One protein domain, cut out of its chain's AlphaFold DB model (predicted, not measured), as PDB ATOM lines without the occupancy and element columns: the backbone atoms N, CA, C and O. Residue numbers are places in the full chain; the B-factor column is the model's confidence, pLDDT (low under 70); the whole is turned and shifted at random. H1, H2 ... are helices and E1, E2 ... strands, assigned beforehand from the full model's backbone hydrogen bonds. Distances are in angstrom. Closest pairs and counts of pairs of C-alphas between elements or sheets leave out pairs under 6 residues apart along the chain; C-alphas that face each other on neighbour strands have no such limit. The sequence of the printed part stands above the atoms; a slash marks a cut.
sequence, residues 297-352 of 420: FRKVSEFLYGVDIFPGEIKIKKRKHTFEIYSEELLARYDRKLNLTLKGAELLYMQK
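This is residues 297 to 352 of the 420 residues of an uncharacterized protein of Methanomicrobia archaeon (UniProt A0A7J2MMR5). A small twisted wall of four antiparallel strands, E1 to E4, has two short helices on the same face: H1 lies over E3 and crosses the strands, while H2 lies beside the strands, over none of them, and packs on E3 near Leu 331. The turn of the hairpin E1 and E2, at Lys 320, and the last printed residue, Lys 352 just after H2, lie at opposite ends of the length. The printed part has 56 residues with two named helices and four named strands, in the order H1, E1, E2, E3, E4, H2, and its class is mixed, helices and strands. The sheet's order is E1, E2, E3, E4, a meander, each strand the antiparallel neighbour of the one before. The whole is compact, with a radius of gyration of the C-alphas of 10.4 A and spans of 33 by 23 by 19 A.

H1, residues 297 to 305, is on the sheet formed by E1, residues 315 to 319, E2, residues 322 to 326, E3, residues 330 to 334, and E4, residues 338 to 340. Its height over the sheet is 10.5 A. It lies over E3 and runs across the strands, at 88 degrees to E3 on the local plane. The closest C-alphas of H1 and E4 are those of Val 300 and Leu 338, 7.5 A apart. E1 and E2 form a hairpin, with N 317 and O 324 within hydrogen-bond range at 2.9 A. E2 and E3 form the next hairpin, with N 323 and O 334 at 2.8 A. E3 and E4 form the third, with N 333 and O 339 at 2.8 A. E1 and E4 are the edge strands and are apart. H2, residues 342 to 350, is on the same face as H1, at a height over the sheet of 4.6 A, and lies beside the strands, over none of them. The closest C-alphas of E3 and H2 are those of Leu 331 and Gly 344, 4.1 A apart. H1 and H2 are close but not clearly touching, at a steep tilt of 58 degrees, the same way; their closest C-alphas, of Tyr 305 and Leu 348, are 8.0 A apart. Every O i to N i+4 pair is within hydrogen-bond range in H1, and 4 of 5 are in H2.

H1 begins at C-alpha 297, (16.617, 28.030, 87.520), and measures 11.9 A from first to last C-alpha. E1 and E2 measure 13.0 A each, E3 11.4 A and E4 6.5 A. H2 measures 12.5 A and ends at C-alpha 350, (8.527, 14.938, 77.652).

The two C-alphas farthest apart, of Lys 320 and Lys 352, are 32.9 A apart. The printed part has no cut. The link from H1 to E1, 9 residues, is short, and the other links are tight. The mean pLDDT of the printed part is 95.9, and no printed residue is under 70.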
ATOM      1  N   PHE A 297      16.609  28.803  88.765       97.25
ATOM      2  CA  PHE A 297      16.617  28.030  87.520       97.25
ATOM      3  C   PHE A 297      15.266  27.390  87.208       97.25
ATOM      4  O   PHE A 297      14.877  27.375  86.042       97.25
ATOM      5  N   ARG A 298      14.518  26.966  88.233       97.19
ATOM      6  CA  ARG A 298      13.135  26.494  88.077       97.19
ATOM      7  C   ARG A 298      12.243  27.613  87.548       97.19
ATOM      8  O   ARG A 298      11.599  27.443  86.520       97.19
ATOM      9  N   LYS A 299      12.323  28.811  88.143       98.00
ATOM     10  CA  LYS A 299      11.577  29.993  87.667       98.00
ATOM     11  C   LYS A 299      11.969  30.427  86.259       98.00
ATOM     12  O   LYS A 299      11.104  30.824  85.485       98.00
ATOM     13  N   VAL A 300      13.244  30.310  85.891       98.19
ATOM     14  CA  VAL A 300      13.696  30.536  84.509       98.19
ATOM     15  C   VAL A 300      13.096  29.502  83.552       98.19
ATOM     16  O   VAL A 300      12.639  29.890  82.481       98.19
ATOM     17  N   SER A 301      13.058  28.217  83.922       97.56
ATOM     18  CA  SER A 301      12.416  27.174  83.110       97.56
ATOM     19  C   SER A 301      10.921  27.437  82.930       97.56
ATOM     20  O   SER A 301      10.441  27.453  81.798       97.56
ATOM     21  N   GLU A 302      10.205  27.715  84.024       97.56
ATOM     22  CA  GLU A 302       8.783  28.075  83.995       97.56
ATOM     23  C   GLU A 302       8.551  29.265  83.059       97.56
ATOM     24  O   GLU A 302       7.723  29.203  82.154       97.56
ATOM     25  N   PHE A 303       9.332  30.338  83.202       97.69
ATOM     26  CA  PHE A 303       9.214  31.520  82.354       97.69
ATOM     27  C   PHE A 303       9.417  31.194  80.866       97.69
ATOM     28  O   PHE A 303       8.575  31.550  80.034       97.69
ATOM     29  N   LEU A 304      10.496  30.486  80.522       96.19
ATOM     30  CA  LEU A 304      10.826  30.167  79.132       96.19
ATOM     31  C   LEU A 304       9.818  29.197  78.508       96.19
ATOM     32  O   LEU A 304       9.264  29.498  77.451       96.19
ATOM     33  N   TYR A 305       9.525  28.084  79.176       96.06
ATOM     34  CA  TYR A 305       8.821  26.939  78.584       96.06
ATOM     35  C   TYR A 305       7.378  26.764  79.078       96.06
ATOM     36  O   TYR A 305       6.629  25.947  78.547       96.06
ATOM     37  N   GLY A 306       6.964  27.539  80.082       96.25
ATOM     38  CA  GLY A 306       5.672  27.388  80.758       96.25
ATOM     39  C   GLY A 306       5.630  26.251  81.776       96.25
ATOM     40  O   GLY A 306       4.563  25.950  82.295       96.25
ATOM     41  N   VAL A 307       6.768  25.605  82.049       95.69
ATOM     42  CA  VAL A 307       6.870  24.455  82.951       95.69
ATOM     43  C   VAL A 307       8.263  24.380  83.576       95.69
ATOM     44  O   VAL A 307       9.263  24.742  82.948       95.69
ATOM     45  N   ASP A 308       8.334  23.907  84.817       96.75
ATOM     46  CA  ASP A 308       9.594  23.493  85.426       96.75
ATOM     47  C   ASP A 308       9.994  22.118  84.878       96.75
ATOM     48  O   ASP A 308       9.341  21.115  85.155       96.75
ATOM     49  N   ILE A 309      11.051  22.074  84.065       96.38
ATOM     50  CA  ILE A 309      11.533  20.822  83.464       96.38
ATOM     51  C   ILE A 309      12.453  20.035  84.400       96.38
ATOM     52  O   ILE A 309      12.848  18.920  84.067       96.38
ATOM     53  N   PHE A 310      12.881  20.620  85.520       96.56
ATOM     54  CA  PHE A 310      13.875  19.998  86.381       96.56
ATOM     55  C   PHE A 310      13.232  18.979  87.335       96.56
ATOM     56  O   PHE A 310      12.184  19.262  87.917       96.56
ATOM     57  N   PRO A 311      13.877  17.820  87.577       94.25
ATOM     58  CA  PRO A 311      13.383  16.831  88.538       94.25
ATOM     59  C   PRO A 311      13.359  17.400  89.964       94.25
ATOM     60  O   PRO A 311      13.912  18.472  90.214       94.25
ATOM     61  N   GLY A 312      12.736  16.689  90.910       90.12
ATOM     62  CA  GLY A 312      12.541  17.164  92.289       90.12
ATOM     63  C   GLY A 312      13.827  17.644  92.973       90.12
ATOM     64  O   GLY A 312      13.863  18.750  93.504       90.12
ATOM     65  N   GLU A 313      14.916  16.882  92.862       90.94
ATOM     66  CA  GLU A 313      16.232  17.295  93.357       90.94
ATOM     67  C   GLU A 313      17.166  17.705  92.214       90.94
ATOM     68  O   GLU A 313      17.347  16.973  91.238       90.94
ATOM     69  N   ILE A 314      17.809  18.867  92.368       95.50
ATOM     70  CA  ILE A 314      18.882  19.330  91.483       95.50
ATOM     71  C   ILE A 314      20.104  19.781  92.279       95.50
ATOM     72  O   ILE A 314      20.001  20.392  93.340       95.50
ATOM     73  N   LYS A 315      21.292  19.529  91.731       95.44
ATOM     74  CA  LYS A 315      22.576  19.997  92.256       95.44
ATOM     75  C   LYS A 315      23.112  21.110  91.369       95.44
ATOM     76  O   LYS A 315      23.330  20.919  90.174       95.44
ATOM     77  N   ILE A 316      23.385  22.265  91.967       95.94
ATOM     78  CA  ILE A 316      23.914  23.436  91.264       95.94
ATOM     79  C   ILE A 316      25.411  23.560  91.552       95.94
ATOM     80  O   ILE A 316      25.828  23.696  92.702       95.94
ATOM     81  N   LYS A 317      26.239  23.566  90.503       96.06
ATOM     82  CA  LYS A 317      27.686  23.812  90.601       96.06
ATOM     83  C   LYS A 317      28.044  25.099  89.874       96.06
ATOM     84  O   LYS A 317      27.779  25.251  88.687       96.06
ATOM     85  N   LYS A 318      28.697  26.035  90.563       95.38
ATOM     86  CA  LYS A 318      29.205  27.260  89.935       95.38
ATOM     87  C   LYS A 318      30.608  27.032  89.364       95.38
ATOM     88  O   LYS A 318      31.517  26.627  90.086       95.38
ATOM     89  N   ARG A 319      30.805  27.351  88.085       92.88
ATOM     90  CA  ARG A 319      32.088  27.308  87.364       92.88
ATOM     91  C   ARG A 319      32.370  28.674  86.738       92.88
ATOM     92  O   ARG A 319      31.766  29.039  85.735       92.88
ATOM     93  N   LYS A 320      33.296  29.448  87.319       92.44
ATOM     94  CA  LYS A 320      33.583  30.841  86.913       92.44
ATOM     95  C   LYS A 320      32.300  31.698  86.854       92.44
ATOM     96  O   LYS A 320      31.780  32.094  87.900       92.44
ATOM     97  N   HIS A 321      31.798  31.977  85.649       90.94
ATOM     98  CA  HIS A 321      30.606  32.790  85.381       90.94
ATOM     99  C   HIS A 321      29.369  31.969  84.988       90.94
ATOM    100  O   HIS A 321      28.308  32.552  84.784       90.94
ATOM    101  N   THR A 322      29.495  30.644  84.919       96.00
ATOM    102  CA  THR A 322      28.438  29.720  84.501       96.00
ATOM    103  C   THR A 322      27.974  28.885  85.691       96.00
ATOM    104  O   THR A 322      28.772  28.502  86.549       96.00
ATOM    105  N   PHE A 323      26.681  28.594  85.749       97.62
ATOM    106  CA  PHE A 323      26.103  27.613  86.660       97.62
ATOM    107  C   PHE A 323      25.770  26.347  85.882       97.62
ATOM    108  O   PHE A 323      25.190  26.412  84.805       97.62
ATOM    109  N   GLU A 324      26.151  25.200  86.415       98.00
ATOM    110  CA  GLU A 324      25.836  23.886  85.870       98.00
ATOM    111  C   GLU A 324      24.774  23.235  86.755       98.00
ATOM    112  O   GLU A 324      24.932  23.189  87.979       98.00
ATOM    113  N   ILE A 325      23.690  22.771  86.137       98.06
ATOM    114  CA  ILE A 325      22.514  22.221  86.813       98.06
ATOM    115  C   ILE A 325      22.476  20.721  86.535       98.06
ATOM    116  O   ILE A 325      22.360  20.302  85.381       98.06
ATOM    117  N   TYR A 326      22.603  19.929  87.593       97.19
ATOM    118  CA  TYR A 326      22.677  18.474  87.542       97.19
ATOM    119  C   TYR A 326      21.478  17.835  88.231       97.19
ATOM    120  O   TYR A 326      21.007  18.357  89.237       97.19
ATOM    121  N   SER A 327      21.072  16.662  87.761       91.94
ATOM    122  CA  SER A 327      20.468  15.641  88.625       91.94
ATOM    123  C   SER A 327      21.545  14.591  88.930       91.94
ATOM    124  O   SER A 327      22.397  14.814  89.795       91.94
ATOM    125  N   GLU A 328      21.591  13.525  88.131       91.62
ATOM    126  CA  GLU A 328      22.705  12.576  87.998       91.62
ATOM    127  C   GLU A 328      23.662  13.018  86.883       91.62
ATOM    128  O   GLU A 328      24.884  13.010  87.040       91.62
ATOM    129  N   GLU A 329      23.087  13.504  85.783       95.44
ATOM    130  CA  GLU A 329      23.792  14.030  84.619       95.44
ATOM    131  C   GLU A 329      23.623  15.550  84.512       95.44
ATOM    132  O   GLU A 329      22.782  16.165  85.174       95.44
ATOM    133  N   LEU A 330      24.442  16.185  83.671       97.31
ATOM    134  CA  LEU A 330      24.319  17.614  83.399       97.31
ATOM    135  C   LEU A 330      23.074  17.875  82.542       97.31
ATOM    136  O   LEU A 330      23.047  17.495  81.371       97.31
ATOM    137  N   LEU A 331      22.092  18.590  83.088       97.88
ATOM    138  CA  LEU A 331      20.835  18.915  82.405       97.88
ATOM    139  C   LEU A 331      20.919  20.246  81.654       97.88
ATOM    140  O   LEU A 331      20.443  20.369  80.528       97.88
ATOM    141  N   ALA A 332      21.540  21.257  82.262       97.88
ATOM    142  CA  ALA A 332      21.621  22.587  81.672       97.88
ATOM    143  C   ALA A 332      22.823  23.385  82.183       97.88
ATOM    144  O   ALA A 332      23.371  23.130  83.258       97.88
ATOM    145  N   ARG A 333      23.209  24.397  81.406       97.75
ATOM    146  CA  ARG A 333      24.161  25.439  81.801       97.75
ATOM    147  C   ARG A 333      23.471  26.793  81.797       97.75
ATOM    148  O   ARG A 333      22.690  27.077  80.894       97.75
ATOM    149  N   TYR A 334      23.794  27.633  82.771       97.62
ATOM    150  CA  TYR A 334      23.266  28.982  82.881       97.62
ATOM    151  C   TYR A 334      24.366  30.039  82.945       97.62
ATOM    152  O   TYR A 334      25.146  30.082  83.898       97.62
ATOM    153  N   ASP A 335      24.399  30.930  81.960       94.81
ATOM    154  CA  ASP A 335      25.321  32.065  81.856       94.81
ATOM    155  C   ASP A 335      24.570  33.349  81.463       94.81
ATOM    156  O   ASP A 335      24.869  34.000  80.467       94.81
ATOM    157  N   ARG A 336      23.571  33.714  82.286       92.12
ATOM    158  CA  ARG A 336      22.479  34.679  82.002       92.12
ATOM    159  C   ARG A 336      21.389  34.140  81.083       92.12
ATOM    160  O   ARG A 336      20.310  34.715  81.034       92.12
ATOM    161  N   LYS A 337      21.654  33.029  80.406       93.69
ATOM    162  CA  LYS A 337      20.662  32.263  79.660       93.69
ATOM    163  C   LYS A 337      20.718  30.812  80.043       93.69
ATOM    164  O   LYS A 337      21.796  30.298  80.320       93.69
ATOM    165  N   LEU A 338      19.571  30.155  79.992       96.62
ATOM    166  CA  LEU A 338      19.487  28.717  80.144       96.62
ATOM    167  C   LEU A 338      19.820  28.038  78.810       96.62
ATOM    168  O   LEU A 338      19.162  28.287  77.810       96.62
ATOM    169  N   ASN A 339      20.838  27.182  78.803       96.25
ATOM    170  CA  ASN A 339      21.234  26.369  77.659       96.25
ATOM    171  C   ASN A 339      21.114  24.893  78.048       96.25
ATOM    172  O   ASN A 339      21.845  24.422  78.926       96.25
ATOM    173  N   LEU A 340      20.202  24.161  77.410       97.31
ATOM    174  CA  LEU A 340      19.981  22.745  77.702       97.31
ATOM    175  C   LEU A 340      21.095  21.868  77.115       97.31
ATOM    176  O   LEU A 340      21.676  22.163  76.068       97.31
ATOM    177  N   THR A 341      21.403  20.768  77.797       96.88
ATOM    178  CA  THR A 341      22.086  19.624  77.180       96.88
ATOM    179  C   THR A 341      21.064  18.755  76.448       96.88
ATOM    180  O   THR A 341      19.864  18.986  76.567       96.88
ATOM    181  N   LEU A 342      21.514  17.727  75.720       95.94
ATOM    182  CA  LEU A 342      20.594  16.744  75.133       95.94
ATOM    183  C   LEU A 342      19.729  16.076  76.215       95.94
ATOM    184  O   LEU A 342      18.525  15.949  76.037       95.94
ATOM    185  N   LYS A 343      20.303  15.791  77.392       96.06
ATOM    186  CA  LYS A 343      19.553  15.227  78.517       96.06
ATOM    187  C   LYS A 343      18.501  16.184  79.081       96.06
ATOM    188  O   LYS A 343      17.377  15.780  79.350       96.06
ATOM    189  N   GLY A 344      18.831  17.469  79.225       96.69
ATOM    190  CA  GLY A 344      17.836  18.481  79.598       96.69
ATOM    191  C   GLY A 344      16.758  18.678  78.525       96.69
ATOM    192  O   GLY A 344      15.604  18.942  78.848       96.69
ATOM    193  N   ALA A 345      17.120  18.516  77.252       96.88
ATOM    194  CA  ALA A 345      16.200  18.608  76.125       96.88
ATOM    195  C   ALA A 345      15.185  17.457  76.096       96.88
ATOM    196  O   ALA A 345      14.030  17.683  75.746       96.88
ATOM    197  N   GLU A 346      15.579  16.253  76.521       96.94
ATOM    198  CA  GLU A 346      14.647  15.135  76.723       96.94
ATOM    199  C   GLU A 346      13.554  15.503  77.731       96.94
ATOM    200  O   GLU A 346      12.377  15.289  77.452       96.94
ATOM    201  N   LEU A 347      13.915  16.123  78.862       97.06
ATOM    202  CA  LEU A 347      12.947  16.553  79.882       97.06
ATOM    203  C   LEU A 347      11.960  17.593  79.337       97.06
ATOM    204  O   LEU A 347      10.766  17.523  79.622       97.06
ATOM    205  N   LEU A 348      12.441  18.529  78.515       97.38
ATOM    206  CA  LEU A 348      11.581  19.505  77.847       97.38
ATOM    207  C   LEU A 348      10.643  18.836  76.826       97.38
ATOM    208  O   LEU A 348       9.450  19.145  76.788       97.38
ATOM    209  N   TYR A 349      11.149  17.883  76.038       97.31
ATOM    210  CA  TYR A 349      10.339  17.157  75.057       97.31
ATOM    211  C   TYR A 349       9.279  16.254  75.704       97.31
ATOM    212  O   TYR A 349       8.179  16.136  75.163       97.31
ATOM    213  N   MET A 350       9.541  15.683  76.886       96.31
ATOM    214  CA  MET A 350       8.527  14.938  77.652       96.31
ATOM    215  C   MET A 350       7.299  15.800  77.984       96.31
ATOM    216  O   MET A 350       6.190  15.278  78.045       96.31
ATOM    217  N   GLN A 351       7.474  17.118  78.122       96.19
ATOM    218  CA  GLN A 351       6.381  18.083  78.317       96.19
ATOM    219  C   GLN A 351       5.724  18.530  76.995       96.19
ATOM    220  O   GLN A 351       4.835  19.380  77.006       96.19
ATOM    221  N   LYS A 352       6.174  17.991  75.849       95.56
ATOM    222  CA  LYS A 352       5.760  18.363  74.484       95.56
ATOM    223  C   LYS A 352       5.860  19.871  74.221       95.56
ATOM    224  O   LYS A 352       4.996  20.460  73.576       95.56
TER     225      LYS A 352